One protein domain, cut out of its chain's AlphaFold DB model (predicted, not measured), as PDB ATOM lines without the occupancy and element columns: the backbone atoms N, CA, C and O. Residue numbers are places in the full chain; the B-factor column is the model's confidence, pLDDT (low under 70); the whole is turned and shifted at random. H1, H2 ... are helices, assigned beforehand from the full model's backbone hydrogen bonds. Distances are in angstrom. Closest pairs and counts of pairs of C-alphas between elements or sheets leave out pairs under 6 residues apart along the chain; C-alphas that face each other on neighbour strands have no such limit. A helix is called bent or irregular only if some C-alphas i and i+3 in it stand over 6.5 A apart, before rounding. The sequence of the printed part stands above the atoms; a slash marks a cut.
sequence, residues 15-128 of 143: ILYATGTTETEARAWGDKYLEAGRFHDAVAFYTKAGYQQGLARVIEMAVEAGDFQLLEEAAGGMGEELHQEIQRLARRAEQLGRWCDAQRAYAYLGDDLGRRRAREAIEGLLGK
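AT A GLANCE: This is residues 15 to 128 of the 143 residues of an uncharacterized protein of Deltaproteobacteria bacterium (UniProt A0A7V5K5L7). The chain is wound as a short solenoid of helices that run to and fro, each turning back beside the one before, along an elongated body. H1, H3, H5 and H7 run one way and H2, H4 and H6 run back between them, with H4 nearest the middle and H1 and H7 toward the two ends. The printed part has 114 residues with seven named helices, H1 to H7 in chain order, and no named strand; its class is all helix. It is only just compact, close to loose, with a radius of gyration of the C-alphas of 16.0 A, and it spans 51 by 31 by 20 A.

IN THESE COORDINATES: The longest helix by residues is H7, residues 112 to 128, 24.4 A from C-alpha 112 at (36.802, 54.641, -29.453) to C-alpha 128 at (21.358, 43.273, -44.479). Going back along the chain, H6 is residues 99 to 108 and H5 is residues 80 to 95, 23.6 A long. H5 is irregular: C-alphas 81 and 84 are 7.5 A apart. H4 is residues 68 to 75, H3 is residues 52 to 65, 19.8 A long, and H2 is residues 39 to 48. H1, residues 23 to 35, is 18.4 A long and begins with C-alpha 23 at (40.796, 20.819, -5.141).

HOW THE PARTS SIT: H7 and H6 touch as a helical hairpin, at a shallow tilt of 22 degrees, opposite ways; their closest C-alphas, those of Gln 103 and Arg 115, are 4.8 A apart. H7 is close to H5 but not clearly touching, and it is apart from H1, H2, H3 and H4. H5 and H6 form another helical hairpin at 25 degrees, with the C-alphas of Ala 90 and Ala 102 closest at 4.4 A. H6 touches H4 at a steep tilt of 50 degrees, the same way, the C-alphas of Phe 68 and Asp 101 being closest at 5.3 A. With residues 60 to 65 alone, H3 touches H5; the C-alphas of Val 63 and Leu 89 are closest at 4.4 A. H3 and H4 form a helical hairpin at 11 degrees, closest at the C-alphas of Ile 59 and Leu 71, 5.1 A. H2 touches H4 the same way, with the C-alphas of Val 43 and Ala 74 closest at 5.6 A. H1 and H2 form a helical hairpin at 10 degrees, the C-alphas of Gly 30 and Ala 42 closest at 4.1 A. Every O i to N i+4 pair is within hydrogen-bond range in H1, H2, H3, H4, H6 and H7; in H5, 10 of 12 are.

THE WHOLE: The C-alphas of Gly 20 and Lys 128, the two farthest apart, are 52.8 A from each other. The printed part has no cut, and the six links between the helices are tight. The mean pLDDT of the printed part is 92.8; residue 19 and residues 127 to 128 are under 70.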
ATOM      1  N   ILE A  15      28.388  18.471  -7.477       75.44
ATOM      2  CA  ILE A  15      29.858  18.385  -7.422       75.44
ATOM      3  C   ILE A  15      30.492  19.777  -7.254       75.44
ATOM      4  O   ILE A  15      31.421  19.965  -6.465       75.44
ATOM      5  N   LEU A  16      30.008  20.783  -7.983       74.38
ATOM      6  CA  LEU A  16      30.596  22.122  -7.964       74.38
ATOM      7  C   LEU A  16      30.311  22.866  -6.648       74.38
ATOM      8  O   LEU A  16      31.123  23.677  -6.214       74.38
ATOM      9  N   TYR A  17      29.209  22.581  -5.962       74.62
ATOM     10  CA  TYR A  17      28.832  23.291  -4.734       74.62
ATOM     11  C   TYR A  17      28.831  22.419  -3.478       74.62
ATOM     12  O   TYR A  17      28.653  22.953  -2.385       74.62
ATOM     13  N   ALA A  18      29.112  21.118  -3.585       77.44
ATOM     14  CA  ALA A  18      29.389  20.300  -2.414       77.44
ATOM     15  C   ALA A  18      30.613  20.839  -1.666       77.44
ATOM     16  O   ALA A  18      31.646  21.190  -2.252       77.44
ATOM     17  N   THR A  19      30.483  20.863  -0.342       62.28
ATOM     18  CA  THR A  19      31.547  21.178   0.616       62.28
ATOM     19  C   THR A  19      32.646  20.116   0.648       62.28
ATOM     20  O   THR A  19      33.737  20.405   1.121       62.28
ATOM     21  N   GLY A  20      32.378  18.906   0.140       70.94
ATOM     22  CA  GLY A  20      33.325  17.786   0.130       70.94
ATOM     23  C   GLY A  20      34.215  17.674  -1.111       70.94
ATOM     24  O   GLY A  20      35.142  16.873  -1.095       70.94
ATOM     25  N   THR A  21      33.958  18.441  -2.174       77.81
ATOM     26  CA  THR A  21      34.751  18.342  -3.409       77.81
ATOM     27  C   THR A  21      36.138  18.924  -3.183       77.81
ATOM     28  O   THR A  21      36.285  20.127  -2.950       77.81
ATOM     29  N   THR A  22      37.151  18.070  -3.277       86.75
ATOM     30  CA  THR A  22      38.553  18.454  -3.101       86.75
ATOM     31  C   THR A  22      39.059  19.294  -4.277       86.75
ATOM     32  O   THR A  22      38.533  19.221  -5.390       86.75
ATOM     33  N   GLU A  23      40.129  20.063  -4.068       88.38
ATOM     34  CA  GLU A  23      40.796  20.819  -5.141       88.38
ATOM     35  C   GLU A  23      41.236  19.906  -6.297       88.38
ATOM     36  O   GLU A  23      41.098  20.256  -7.468       88.38
ATOM     37  N   THR A  24      41.720  18.700  -5.979       89.44
ATOM     38  CA  THR A  24      42.152  17.710  -6.975       89.44
ATOM     39  C   THR A  24      40.982  17.198  -7.815       89.44
ATOM     40  O   THR A  24      41.102  17.105  -9.037       89.44
ATOM     41  N   GLU A  25      39.837  16.908  -7.194       89.50
ATOM     42  CA  GLU A  25      38.630  16.502  -7.923       89.50
ATOM     43  C   GLU A  25      38.078  17.641  -8.777       89.50
ATOM     44  O   GLU A  25      37.732  17.424  -9.938       89.50
ATOM     45  N   ALA A  26      38.028  18.860  -8.234       90.12
ATOM     46  CA  ALA A  26      37.585  20.031  -8.974       90.12
ATOM     47  C   ALA A  26      38.483  20.287 -10.195       90.12
ATOM     48  O   ALA A  26      37.969  20.464 -11.298       90.12
ATOM     49  N   ARG A  27      39.811  20.188 -10.052       93.69
ATOM     50  CA  ARG A  27      40.744  20.259 -11.186       93.69
ATOM     51  C   ARG A  27      40.474  19.173 -12.228       93.69
ATOM     52  O   ARG A  27      40.382  19.493 -13.408       93.69
ATOM     53  N   ALA A  28      40.315  17.917 -11.809       92.75
ATOM     54  CA  ALA A  28      40.058  16.809 -12.730       92.75
ATOM     55  C   ALA A  28      38.749  16.996 -13.516       92.75
ATOM     56  O   ALA A  28      38.658  16.614 -14.683       92.75
ATOM     57  N   TRP A  29      37.730  17.600 -12.899       92.12
ATOM     58  CA  TRP A  29      36.520  18.006 -13.607       92.12
ATOM     59  C   TRP A  29      36.778  19.147 -14.585       92.12
ATOM     60  O   TRP A  29      36.328  19.055 -15.725       92.12
ATOM     61  N   GLY A  30      37.526  20.171 -14.176       93.88
ATOM     62  CA  GLY A  30      37.929  21.266 -15.057       93.88
ATOM     63  C   GLY A  30      38.635  20.764 -16.318       93.88
ATOM     64  O   GLY A  30      38.230  21.125 -17.420       93.88
ATOM     65  N   ASP A  31      39.590  19.843 -16.167       94.88
ATOM     66  CA  ASP A  31      40.322  19.231 -17.285       94.88
ATOM     67  C   ASP A  31      39.378  18.475 -18.238       94.88
ATOM     68  O   ASP A  31      39.421  18.688 -19.451       94.88
ATOM     69  N   LYS A  32      38.444  17.672 -17.706       94.12
ATOM     70  CA  LYS A  32      37.439  16.967 -18.524       94.12
ATOM     71  C   LYS A  32      36.545  17.924 -19.310       94.12
ATOM     72  O   LYS A  32      36.249  17.674 -20.477       94.12
ATOM     73  N   TYR A  33      36.076  19.002 -18.680       93.50
ATOM     74  CA  TYR A  33      35.239  19.991 -19.361       93.50
ATOM     75  C   TYR A  33      36.026  20.764 -20.421       93.50
ATOM     76  O   TYR A  33      35.492  21.021 -21.501       93.50
ATOM     77  N   LEU A  34      37.298  21.070 -20.155       94.44
ATOM     78  CA  LEU A  34      38.188  21.723 -21.108       94.44
ATOM     79  C   LEU A  34      38.397  20.855 -22.359       94.44
ATOM     80  O   LEU A  34      38.224  21.344 -23.476       94.44
ATOM     81  N   GLU A  35      38.702  19.566 -22.182       93.31
ATOM     82  CA  GLU A  35      38.878  18.596 -23.277       93.31
ATOM     83  C   GLU A  35      37.618  18.431 -24.136       93.31
ATOM     84  O   GLU A  35      37.707  18.199 -25.341       93.31
ATOM     85  N   ALA A  36      36.439  18.596 -23.538       92.00
ATOM     86  CA  ALA A  36      35.158  18.523 -24.233       92.00
ATOM     87  C   ALA A  36      34.710  19.843 -24.884       92.00
ATOM     88  O   ALA A  36      33.596  19.913 -25.402       92.00
ATOM     89  N   GLY A  37      35.526  20.902 -24.832       92.31
ATOM     90  CA  GLY A  37      35.169  22.218 -25.371       92.31
ATOM     91  C   GLY A  37      34.144  22.989 -24.529       92.31
ATOM     92  O   GLY A  37      33.594  23.992 -24.975       92.31
ATOM     93  N   ARG A  38      33.862  22.533 -23.303       94.06
ATOM     94  CA  ARG A  38      32.893  23.142 -22.381       94.06
ATOM     95  C   ARG A  38      33.597  24.156 -21.480       94.06
ATOM     96  O   ARG A  38      33.726  23.961 -20.273       94.06
ATOM     97  N   PHE A  39      34.083  25.237 -22.080       95.06
ATOM     98  CA  PHE A  39      35.031  26.152 -21.436       95.06
ATOM     99  C   PHE A  39      34.484  26.858 -20.191       95.06
ATOM    100  O   PHE A  39      35.160  26.870 -19.168       95.06
ATOM    101  N   HIS A  40      33.245  27.352 -20.223       94.81
ATOM    102  CA  HIS A  40      32.608  27.986 -19.058       94.81
ATOM    103  C   HIS A  40      32.483  27.025 -17.864       94.81
ATOM    104  O   HIS A  40      32.675  27.398 -16.707       94.81
ATOM    105  N   ASP A  41      32.216  25.747 -18.145       93.75
ATOM    106  CA  ASP A  41      32.167  24.721 -17.108       93.75
ATOM    107  C   ASP A  41      33.562  24.464 -16.533       93.75
ATOM    108  O   ASP A  41      33.708  24.358 -15.316       93.75
ATOM    109  N   ALA A  42      34.586  24.422 -17.390       96.19
ATOM    110  CA  ALA A  42      35.973  24.278 -16.967       96.19
ATOM    111  C   ALA A  42      36.415  25.432 -16.054       96.19
ATOM    112  O   ALA A  42      36.983  25.173 -14.993       96.19
ATOM    113  N   VAL A  43      36.085  26.682 -16.409       96.69
ATOM    114  CA  VAL A  43      36.359  27.869 -15.581       96.69
ATOM    115  C   VAL A  43      35.761  27.711 -14.193       96.69
ATOM    116  O   VAL A  43      36.475  27.856 -13.207       96.69
ATOM    117  N   ALA A  44      34.482  27.343 -14.091       94.25
ATOM    118  CA  ALA A  44      33.821  27.197 -12.798       94.25
ATOM    119  C   ALA A  44      34.552  26.198 -11.878       94.25
ATOM    120  O   ALA A  44      34.748  26.457 -10.686       94.25
ATOM    121  N   PHE A  45      35.001  25.073 -12.438       94.31
ATOM    122  CA  PHE A  45      35.757  24.059 -11.707       94.31
ATOM    123  C   PHE A  45      37.178  24.503 -11.351       94.31
ATOM    124  O   PHE A  45      37.619  24.270 -10.225       94.31
ATOM    125  N   TYR A  46      37.882  25.179 -12.258       96.00
ATOM    126  CA  TYR A  46      39.211  25.720 -11.978       96.00
ATOM    127  C   TYR A  46      39.181  26.832 -10.931       96.00
ATOM    128  O   TYR A  46      40.034  26.836 -10.044       96.00
ATOM    129  N   THR A  47      38.174  27.706 -10.957       94.25
ATOM    130  CA  THR A  47      37.961  28.731  -9.930       94.25
ATOM    131  C   THR A  47      37.710  28.092  -8.570       94.25
ATOM    132  O   THR A  47      38.359  28.465  -7.596       94.25
ATOM    133  N   LYS A  48      36.845  27.068  -8.493       91.12
ATOM    134  CA  LYS A  48      36.632  26.312  -7.245       91.12
ATOM    135  C   LYS A  48      37.923  25.665  -6.734       91.12
ATOM    136  O   LYS A  48      38.146  25.637  -5.529       91.12
ATOM    137  N   ALA A  49      38.751  25.142  -7.636       92.31
ATOM    138  CA  ALA A  49      40.020  24.503  -7.302       92.31
ATOM    139  C   ALA A  49      41.158  25.494  -6.989       92.31
ATOM    140  O   ALA A  49      42.256  25.051  -6.667       92.31
ATOM    141  N   GLY A  50      40.959  26.805  -7.181       93.12
ATOM    142  CA  GLY A  50      42.047  27.788  -7.149       93.12
ATOM    143  C   GLY A  50      43.137  27.539  -8.205       93.12
ATOM    144  O   GLY A  50      44.272  27.991  -8.047       93.12
ATOM    145  N   TYR A  51      42.828  26.805  -9.281       95.62
ATOM    146  CA  TYR A  51      43.821  26.299 -10.227       95.62
ATOM    147  C   TYR A  51      44.196  27.341 -11.292       95.62
ATOM    148  O   TYR A  51      43.718  27.316 -12.427       95.62
ATOM    149  N   GLN A  52      45.114  28.235 -10.924       95.25
ATOM    150  CA  GLN A  52      45.549  29.375 -11.745       95.25
ATOM    151  C   GLN A  52      46.096  28.979 -13.122       95.25
ATOM    152  O   GLN A  52      45.828  29.647 -14.114       95.25
ATOM    153  N   GLN A  53      46.824  27.863 -13.217       95.94
ATOM    154  CA  GLN A  53      47.349  27.392 -14.502       95.94
ATOM    155  C   GLN A  53      46.223  26.960 -15.460       95.94
ATOM    156  O   GLN A  53      46.333  27.180 -16.666       95.94
ATOM    157  N   GLY A  54      45.141  26.375 -14.935       95.94
ATOM    158  CA  GLY A  54      43.954  26.041 -15.721       95.94
ATOM    159  C   GLY A  54      43.263  27.298 -16.243       95.94
ATOM    160  O   GLY A  54      42.995  27.394 -17.438       95.94
ATOM    161  N   LEU A  55      43.063  28.294 -15.376       97.25
ATOM    162  CA  LEU A  55      42.475  29.585 -15.753       97.25
ATOM    163  C   LEU A  55      43.315  30.320 -16.807       97.25
ATOM    164  O   LEU A  55      42.769  30.743 -17.821       97.25
ATOM    165  N   ALA A  56      44.640  30.380 -16.643       96.31
ATOM    166  CA  ALA A  56      45.544  30.984 -17.625       96.31
ATOM    167  C   ALA A  56      45.442  30.316 -19.008       96.31
ATOM    168  O   ALA A  56      45.456  30.991 -20.037       96.31
ATOM    169  N   ARG A  57      45.279  28.987 -19.044       97.31
ATOM    170  CA  ARG A  57      45.048  28.258 -20.297       97.31
ATOM    171  C   ARG A  57      43.713  28.641 -20.935       97.31
ATOM    172  O   ARG A  57      43.667  28.810 -22.150       97.31
ATOM    173  N   VAL A  58      42.647  28.787 -20.145       97.75
ATOM    174  CA  VAL A  58      41.348  29.237 -20.670       97.75
ATOM    175  C   VAL A  58      41.426  30.674 -21.192       97.75
ATOM    176  O   VAL A  58      40.865  30.943 -22.249       97.75
ATOM    177  N   ILE A  59      42.158  31.568 -20.518       97.44
ATOM    178  CA  ILE A  59      42.373  32.948 -20.980       97.44
ATOM    179  C   ILE A  59      43.009  32.958 -22.373       97.44
ATOM    180  O   ILE A  59      42.470  33.593 -23.273       97.44
ATOM    181  N   GLU A  60      44.099  32.217 -22.593       97.69
ATOM    182  CA  GLU A  60      44.738  32.182 -23.917       97.69
ATOM    183  C   GLU A  60      43.787  31.615 -24.986       97.69
ATOM    184  O   GLU A  60      43.695  32.142 -26.093       97.69
ATOM    185  N   MET A  61      42.999  30.589 -24.647       97.62
ATOM    186  CA  MET A  61      41.979  30.053 -25.555       97.62
ATOM    187  C   MET A  61      40.887  31.079 -25.879       97.62
ATOM    188  O   MET A  61      40.450  31.162 -27.026       97.62
ATOM    189  N   ALA A  62      40.462  31.873 -24.896       97.81
ATOM    190  CA  ALA A  62      39.494  32.944 -25.085       97.81
ATOM    191  C   ALA A  62      40.050  34.048 -25.999       97.81
ATOM    192  O   ALA A  62      39.353  34.497 -26.909       97.81
ATOM    193  N   VAL A  63      41.322  34.426 -25.828       98.19
ATOM    194  CA  VAL A  63      42.021  35.378 -26.709       98.19
ATOM    195  C   VAL A  63      42.029  34.876 -28.154       98.19
ATOM    196  O   VAL A  63      41.592  35.595 -29.054       98.19
ATOM    197  N   GLU A  64      42.449  33.630 -28.381       97.75
ATOM    198  CA  GLU A  64      42.528  33.029 -29.719       97.75
ATOM    199  C   GLU A  64      41.157  32.830 -30.384       97.75
ATOM    200  O   GLU A  64      41.026  32.910 -31.615       97.75
ATOM    201  N   ALA A  65      40.117  32.608 -29.580       97.06
ATOM    202  CA  ALA A  65      38.736  32.483 -30.034       97.06
ATOM    203  C   ALA A  65      38.018  33.832 -30.212       97.06
ATOM    204  O   ALA A  65      36.897  33.856 -30.733       97.06
ATOM    205  N   GLY A  66      38.616  34.945 -29.775       97.75
ATOM    206  CA  GLY A  66      37.941  36.242 -29.742       97.75
ATOM    207  C   GLY A  66      36.764  36.281 -28.758       97.75
ATOM    208  O   GLY A  66      35.772  36.944 -29.043       97.75
ATOM    209  N   ASP A  67      36.822  35.520 -27.661       98.00
ATOM    210  CA  ASP A  67      35.717  35.323 -26.716       98.00
ATOM    211  C   ASP A  67      35.852  36.191 -25.465       98.00
ATOM    212  O   ASP A  67      36.491  35.811 -24.482       98.00
ATOM    213  N   PHE A  68      35.270  37.390 -25.503       96.94
ATOM    214  CA  PHE A  68      35.435  38.342 -24.406       96.94
ATOM    215  C   PHE A  68      34.752  37.853 -23.122       96.94
ATOM    216  O   PHE A  68      35.268  38.074 -22.029       96.94
ATOM    217  N   GLN A  69      33.616  37.160 -23.252       95.25
ATOM    218  CA  GLN A  69      32.876  36.630 -22.109       95.25
ATOM    219  C   GLN A  69      33.678  35.553 -21.376       95.25
ATOM    220  O   GLN A  69      33.793  35.588 -20.153       95.25
ATOM    221  N   LEU A  70      34.255  34.607 -22.118       97.12
ATOM    222  CA  LEU A  70      35.062  33.549 -21.525       97.12
ATOM    223  C   LEU A  70      36.325  34.102 -20.849       97.12
ATOM    224  O   LEU A  70      36.705  33.611 -19.787       97.12
ATOM    225  N   LEU A  71      36.955  35.130 -21.436       97.38
ATOM    226  CA  LEU A  71      38.101  35.806 -20.821       97.38
ATOM    227  C   LEU A  71      37.705  36.453 -19.488       97.38
ATOM    228  O   LEU A  71      38.396  36.249 -18.493       97.38
ATOM    229  N   GLU A  72      36.588  37.186 -19.460       95.06
ATOM    230  CA  GLU A  72      36.069  37.851 -18.256       95.06
ATOM    231  C   GLU A  72      35.819  36.858 -17.118       95.06
ATOM    232  O   GLU A  72      36.230  37.079 -15.977       95.06
ATOM    233  N   GLU A  73      35.190  35.729 -17.440       95.19
ATOM    234  CA  GLU A  73      34.903  34.677 -16.471       95.19
ATOM    235  C   GLU A  73      36.172  33.996 -15.954       95.19
ATOM    236  O   GLU A  73      36.299  33.775 -14.749       95.19
ATOM    237  N   ALA A  74      37.117  33.670 -16.842       96.31
ATOM    238  CA  ALA A  74      38.359  32.996 -16.468       96.31
ATOM    239  C   ALA A  74      39.294  33.893 -15.646       96.31
ATOM    240  O   ALA A  74      40.010  33.403 -14.774       96.31
ATOM    241  N   ALA A  75      39.274  35.200 -15.906       94.00
ATOM    242  CA  ALA A  75      40.059  36.179 -15.171       94.00
ATOM    243  C   ALA A  75      39.511  36.459 -13.761       94.00
ATOM    244  O   ALA A  75      40.261  36.866 -12.877       94.00
ATOM    245  N   GLY A  76      38.207  36.257 -13.531       88.31
ATOM    246  CA  GLY A  76      37.560  36.574 -12.252       88.31
ATOM    247  C   GLY A  76      37.518  38.077 -11.930       88.31
ATOM    248  O   GLY A  76      37.223  38.457 -10.797       88.31
ATOM    249  N   GLY A  77      37.815  38.925 -12.916       81.44
ATOM    250  CA  GLY A  77      37.945  40.375 -12.804       81.44
ATOM    251  C   GLY A  77      38.864  40.921 -13.897       81.44
ATOM    252  O   GLY A  77      39.782  40.237 -14.336       81.44
ATOM    253  N   MET A  78      38.617  42.146 -14.357       79.06
ATOM    254  CA  MET A  78      39.402  42.757 -15.433       79.06
ATOM    255  C   MET A  78      40.341  43.830 -14.871       79.06
ATOM    256  O   MET A  78      39.876  44.906 -14.483       79.06
ATOM    257  N   GLY A  79      41.642  43.534 -14.842       82.00
ATOM    258  CA  GLY A  79      42.708  44.444 -14.413       82.00
ATOM    259  C   GLY A  79      43.653  44.857 -15.548       82.00
ATOM    260  O   GLY A  79      43.593  44.323 -16.659       82.00
ATOM    261  N   GLU A  80      44.542  45.810 -15.260       81.38
ATOM    262  CA  GLU A  80      45.516  46.353 -16.223       81.38
ATOM    263  C   GLU A  80      46.463  45.269 -16.771       81.38
ATOM    264  O   GLU A  80      46.933  45.344 -17.904       81.38
ATOM    265  N   GLU A  81      46.702  44.212 -15.997       87.69
ATOM    266  CA  GLU A  81      47.507  43.058 -16.389       87.69
ATOM    267  C   GLU A  81      46.960  42.308 -17.613       87.69
ATOM    268  O   GLU A  81      47.735  41.641 -18.288       87.69
ATOM    269  N   LEU A  82      45.665  42.446 -17.929       92.44
ATOM    270  CA  LEU A  82      45.016  41.807 -19.081       92.44
ATOM    271  C   LEU A  82      44.909  42.725 -20.300       92.44
ATOM    272  O   LEU A  82      44.317  42.343 -21.311       92.44
ATOM    273  N   HIS A  83      45.455  43.942 -20.242       94.56
ATOM    274  CA  HIS A  83      45.324  44.911 -21.331       94.56
ATOM    275  C   HIS A  83      45.845  44.346 -22.663       94.56
ATOM    276  O   HIS A  83      45.222  44.525 -23.712       94.56
ATOM    277  N   GLN A  84      46.968  43.620 -22.636       96.06
ATOM    278  CA  GLN A  84      47.561  43.031 -23.840       96.06
ATOM    279  C   GLN A  84      46.700  41.891 -24.397       96.06
ATOM    280  O   GLN A  84      46.469  41.821 -25.607       96.06
ATOM    281  N   GLU A  85      46.189  41.024 -23.529       97.25
ATOM    282  CA  GLU A  85      45.293  39.910 -23.841       97.25
ATOM    283  C   GLU A  85      44.000  40.433 -24.461       97.25
ATOM    284  O   GLU A  85      43.606  39.984 -25.536       97.25
ATOM    285  N   ILE A  86      43.383  41.445 -23.849       97.69
ATOM    286  CA  ILE A  86      42.146  42.059 -24.337       97.69
ATOM    287  C   ILE A  86      42.386  42.755 -25.681       97.69
ATOM    288  O   ILE A  86      41.547  42.669 -26.578       97.69
ATOM    289  N   GLN A  87      43.549  43.377 -25.885       97.81
ATOM    290  CA  GLN A  87      43.905  43.964 -27.177       97.81
ATOM    291  C   GLN A  87      44.096  42.901 -28.272       97.81
ATOM    292  O   GLN A  87      43.652  43.093 -29.410       97.81
ATOM    293  N   ARG A  88      44.748  41.773 -27.954       98.25
ATOM    294  CA  ARG A  88      44.857  40.617 -28.861       98.25
ATOM    295  C   ARG A  88      43.470  40.056 -29.182       98.25
ATOM    296  O   ARG A  88      43.154  39.891 -30.362       98.25
ATOM    297  N   LEU A  89      42.631  39.878 -28.164       98.44
ATOM    298  CA  LEU A  89      41.263  39.386 -28.282       98.44
ATOM    299  C   LEU A  89      40.415  40.285 -29.175       98.44
ATOM    300  O   LEU A  89      39.757  39.779 -30.076       98.44
ATOM    301  N   ALA A  90      40.455  41.606 -28.982       98.31
ATOM    302  CA  ALA A  90      39.659  42.556 -29.760       98.31
ATOM    303  C   ALA A  90      39.933  42.422 -31.265       98.31
ATOM    304  O   ALA A  90      39.010  42.266 -32.065       98.31
ATOM    305  N   ARG A  91      41.220  42.391 -31.640       98.12
ATOM    306  CA  ARG A  91      41.648  42.185 -33.033       98.12
ATOM    307  C   ARG A  91      41.213  40.821 -33.558       98.12
ATOM    308  O   ARG A  91      40.788  40.712 -34.705       98.12
ATOM    309  N   ARG A  92      41.330  39.781 -32.733       98.44
ATOM    310  CA  ARG A  92      40.956  38.421 -33.118       98.44
ATOM    311  C   ARG A  92      39.448  38.285 -33.330       98.44
ATOM    312  O   ARG A  92      39.027  37.719 -34.334       98.44
ATOM    313  N   ALA A  93      38.649  38.859 -32.439       98.38
ATOM    314  CA  ALA A  93      37.200  38.922 -32.544       98.38
ATOM    315  C   ALA A  93      36.761  39.676 -33.811       98.38
ATOM    316  O   ALA A  93      35.905  39.182 -34.541       98.38
ATOM    317  N   GLU A  94      37.397  40.810 -34.128       97.12
ATOM    318  CA  GLU A  94      37.179  41.554 -35.380       97.12
ATOM    319  C   GLU A  94      37.483  40.682 -36.616       97.12
ATOM    320  O   GLU A  94      36.636  40.549 -37.498       97.12
ATOM    321  N   GLN A  95      38.628  39.992 -36.651       97.50
ATOM    322  CA  GLN A  95      38.985  39.086 -37.755       97.50
ATOM    323  C   GLN A  95      37.999  37.925 -37.942       97.50
ATOM    324  O   GLN A  95      37.772  37.480 -39.065       97.50
ATOM    325  N   LEU A  96      37.434  37.416 -36.845       97.31
ATOM    326  CA  LEU A  96      36.468  36.316 -36.853       97.31
ATOM    327  C   LEU A  96      35.023  36.789 -37.087       97.31
ATOM    328  O   LEU A  96      34.112  35.964 -37.133       97.31
ATOM    329  N   GLY A  97      34.789  38.100 -37.211       96.62
ATOM    330  CA  GLY A  97      33.449  38.674 -37.337       96.62
ATOM    331  C   GLY A  97      32.612  38.604 -36.053       96.62
ATOM    332  O   GLY A  97      31.395  38.793 -36.095       96.62
ATOM    333  N   ARG A  98      33.240  38.355 -34.897       97.31
ATOM    334  CA  ARG A  98      32.617  38.389 -33.565       97.31
ATOM    335  C   ARG A  98      32.500  39.831 -33.075       97.31
ATOM    336  O   ARG A  98      33.118  40.243 -32.096       97.31
ATOM    337  N   TRP A  99      31.712  40.630 -33.785       97.31
ATOM    338  CA  TRP A  99      31.696  42.079 -33.595       97.31
ATOM    339  C   TRP A  99      31.212  42.525 -32.213       97.31
ATOM    340  O   TRP A  99      31.714  43.520 -31.699       97.31
ATOM    341  N   CYS A 100      30.302  41.782 -31.575       97.19
ATOM    342  CA  CYS A 100      29.871  42.077 -30.204       97.19
ATOM    343  C   CYS A 100      31.024  41.929 -29.196       97.19
ATOM    344  O   CYS A 100      31.207  42.798 -28.344       97.19
ATOM    345  N   ASP A 101      31.826  40.867 -29.316       98.06
ATOM    346  CA  ASP A 101      32.997  40.642 -28.462       98.06
ATOM    347  C   ASP A 101      34.077  41.699 -28.718       98.06
ATOM    348  O   ASP A 101      34.590  42.302 -27.777       98.06
ATOM    349  N   ALA A 102      34.356  42.000 -29.992       98.19
ATOM    350  CA  ALA A 102      35.292  43.056 -30.373       98.19
ATOM    351  C   ALA A 102      34.865  44.418 -29.805       98.19
ATOM    352  O   ALA A 102      35.675  45.139 -29.227       98.19
ATOM    353  N   GLN A 103      33.578  44.762 -29.914       98.19
ATOM    354  CA  GLN A 103      33.041  46.015 -29.393       98.19
ATOM    355  C   GLN A 103      33.206  46.124 -27.871       98.19
ATOM    356  O   GLN A 103      33.594  47.189 -27.386       98.19
ATOM    357  N   ARG A 104      32.927  45.046 -27.122       97.38
ATOM    358  CA  ARG A 104      33.131  44.996 -25.662       97.38
ATOM    359  C   ARG A 104      34.605  45.165 -25.302       97.38
ATOM    360  O   ARG A 104      34.923  45.988 -24.448       97.38
ATOM    361  N   ALA A 105      35.491  44.460 -26.003       97.44
ATOM    362  CA  ALA A 105      36.931  44.545 -25.788       97.44
ATOM    363  C   ALA A 105      37.472  45.960 -26.053       97.44
ATOM    364  O   ALA A 105      38.169  46.523 -25.214       97.44
ATOM    365  N   TYR A 106      37.088  46.589 -27.167       98.19
ATOM    366  CA  TYR A 106      37.490  47.965 -27.468       98.19
ATOM    367  C   TYR A 106      36.918  48.987 -26.485       98.19
ATOM    368  O   TYR A 106      37.608  49.937 -26.126       98.19
ATOM    369  N   ALA A 107      35.683  48.788 -26.014       96.69
ATOM    370  CA  ALA A 107      35.109  49.634 -24.974       96.69
ATOM    371  C   ALA A 107      35.898  49.538 -23.660       96.69
ATOM    372  O   ALA A 107      36.134  50.567 -23.035       96.69
ATOM    373  N   TYR A 108      36.334  48.334 -23.276       95.75
ATOM    374  CA  TYR A 108      37.174  48.136 -22.094       95.75
ATOM    375  C   TYR A 108      38.529  48.847 -22.227       95.75
ATOM    376  O   TYR A 108      38.968  49.520 -21.301       95.75
ATOM    377  N   LEU A 109      39.160  48.762 -23.401       96.19
ATOM    378  CA  LEU A 109      40.455  49.394 -23.686       96.19
ATOM    379  C   LEU A 109      40.383  50.923 -23.853       96.19
ATOM    380  O   LEU A 109      41.418  51.568 -24.002       96.19
ATOM    381  N   GLY A 110      39.181  51.506 -23.910       96.19
ATOM    382  CA  GLY A 110      38.997  52.914 -24.274       96.19
ATOM    383  C   GLY A 110      39.340  53.231 -25.739       96.19
ATOM    384  O   GLY A 110      39.578  54.388 -26.077       96.19
ATOM    385  N   ASP A 111      39.368  52.229 -26.626       97.25
ATOM    386  CA  ASP A 111      39.599  52.423 -28.062       97.25
ATOM    387  C   ASP A 111      38.287  52.800 -28.767       97.25
ATOM    388  O   ASP A 111      37.544  51.958 -29.287       97.25
ATOM    389  N   ASP A 112      38.002  54.101 -28.807       97.69
ATOM    390  CA  ASP A 112      36.802  54.641 -29.453       97.69
ATOM    391  C   ASP A 112      36.729  54.330 -30.951       97.69
ATOM    392  O   ASP A 112      35.635  54.172 -31.503       97.69
ATOM    393  N   LEU A 113      37.873  54.251 -31.640       97.31
ATOM    394  CA  LEU A 113      37.893  53.973 -33.071       97.31
ATOM    395  C   LEU A 113      37.531  52.509 -33.332       97.31
ATOM    396  O   LEU A 113      36.656  52.247 -34.158       97.31
ATOM    397  N   GLY A 114      38.154  51.574 -32.611       97.31
ATOM    398  CA  GLY A 114      37.815  50.152 -32.672       97.31
ATOM    399  C   GLY A 114      36.362  49.888 -32.289       97.31
ATOM    400  O   GLY A 114      35.638  49.193 -33.005       97.31
ATOM    401  N   ARG A 115      35.879  50.538 -31.225       97.62
ATOM    402  CA  ARG A 115      34.484  50.430 -30.784       97.62
ATOM    403  C   ARG A 115      33.496  50.919 -31.846       97.62
ATOM    404  O   ARG A 115      32.459  50.279 -32.040       97.62
ATOM    405  N   ARG A 116      33.791  52.034 -32.526       97.31
ATOM    406  CA  ARG A 116      32.962  52.544 -33.635       97.31
ATOM    407  C   ARG A 116      32.943  51.579 -34.817       97.31
ATOM    408  O   ARG A 116      31.853  51.225 -35.252       97.31
ATOM    409  N   ARG A 117      34.105  51.086 -35.263       96.62
ATOM    410  CA  ARG A 117      34.180  50.100 -36.359       96.62
ATOM    411  C   ARG A 117      33.340  48.857 -36.064       96.62
ATOM    412  O   ARG A 117      32.531  48.447 -36.891       96.62
ATOM    413  N   ALA A 118      33.486  48.285 -34.868       97.06
ATOM    414  CA  ALA A 118      32.719  47.107 -34.471       97.06
ATOM    415  C   ALA A 118      31.206  47.388 -34.437       97.06
ATOM    416  O   ALA A 118      30.412  46.559 -34.876       97.06
ATOM    417  N   ARG A 119      30.801  48.578 -33.975       96.25
ATOM    418  CA  ARG A 119      29.396  49.005 -33.977       96.25
ATOM    419  C   ARG A 119      28.821  49.102 -35.391       96.25
ATOM    420  O   ARG A 119      27.750  48.558 -35.637       96.25
ATOM    421  N   GLU A 120      29.525  49.762 -36.304       96.06
ATOM    422  CA  GLU A 120      29.105  49.897 -37.705       96.06
ATOM    423  C   GLU A 120      28.962  48.525 -38.377       96.06
ATOM    424  O   GLU A 120      28.003  48.286 -39.113       96.06
ATOM    425  N   ALA A 121      29.860  47.582 -38.072       95.25
ATOM    426  CA  ALA A 121      29.763  46.211 -38.565       95.25
ATOM    427  C   ALA A 121      28.512  45.478 -38.040       95.25
ATOM    428  O   ALA A 121      27.835  44.796 -38.813       95.25
ATOM    429  N   ILE A 122      28.163  45.649 -36.757       94.50
ATOM    430  CA  ILE A 122      26.926  45.098 -36.173       94.50
ATOM    431  C   ILE A 122      25.695  45.693 -36.866       94.50
ATOM    432  O   ILE A 122      24.809  44.952 -37.294       94.50
ATOM    433  N   GLU A 123      25.640  47.018 -37.004       93.12
ATOM    434  CA  GLU A 123      24.520  47.722 -37.641       93.12
ATOM    435  C   GLU A 123      24.362  47.298 -39.112       93.12
ATOM    436  O   GLU A 123      23.255  46.977 -39.549       93.12
ATOM    437  N   GLY A 124      25.467  47.179 -39.853       92.06
ATOM    438  CA  GLY A 124      25.465  46.692 -41.232       92.06
ATOM    439  C   GLY A 124      24.967  45.248 -41.380       92.06
ATOM    440  O   GLY A 124      24.298  44.929 -42.365       92.06
ATOM    441  N   LEU A 125      25.236  44.368 -40.409       85.00
ATOM    442  CA  LEU A 125      24.700  42.998 -40.398       85.00
ATOM    443  C   LEU A 125      23.188  42.966 -40.141       85.00
ATOM    444  O   LEU A 125      22.478  42.173 -40.762       85.00
ATOM    445  N   LEU A 126      22.690  43.829 -39.254       76.50
ATOM    446  CA  LEU A 126      21.259  43.948 -38.968       76.50
ATOM    447  C   LEU A 126      20.493  44.555 -40.150       76.50
ATOM    448  O   LEU A 126      19.418  44.061 -40.486       76.50
ATOM    449  N   GLY A 127      21.074  45.550 -40.829       68.12
ATOM    450  CA  GLY A 127      20.502  46.147 -42.041       68.12
ATOM    451  C   GLY A 127      20.363  45.144 -43.190       68.12
ATOM    452  O   GLY A 127      19.301  45.043 -43.795       68.12
ATOM    453  N   LYS A 128      21.387  44.310 -43.428       59.72
ATOM    454  CA  LYS A 128      21.358  43.273 -44.479       59.72
ATOM    455  C   LYS A 128      20.342  42.151 -44.228       59.72
ATOM    456  O   LYS A 128      19.903  41.515 -45.181       59.72
TER     457      LYS A 128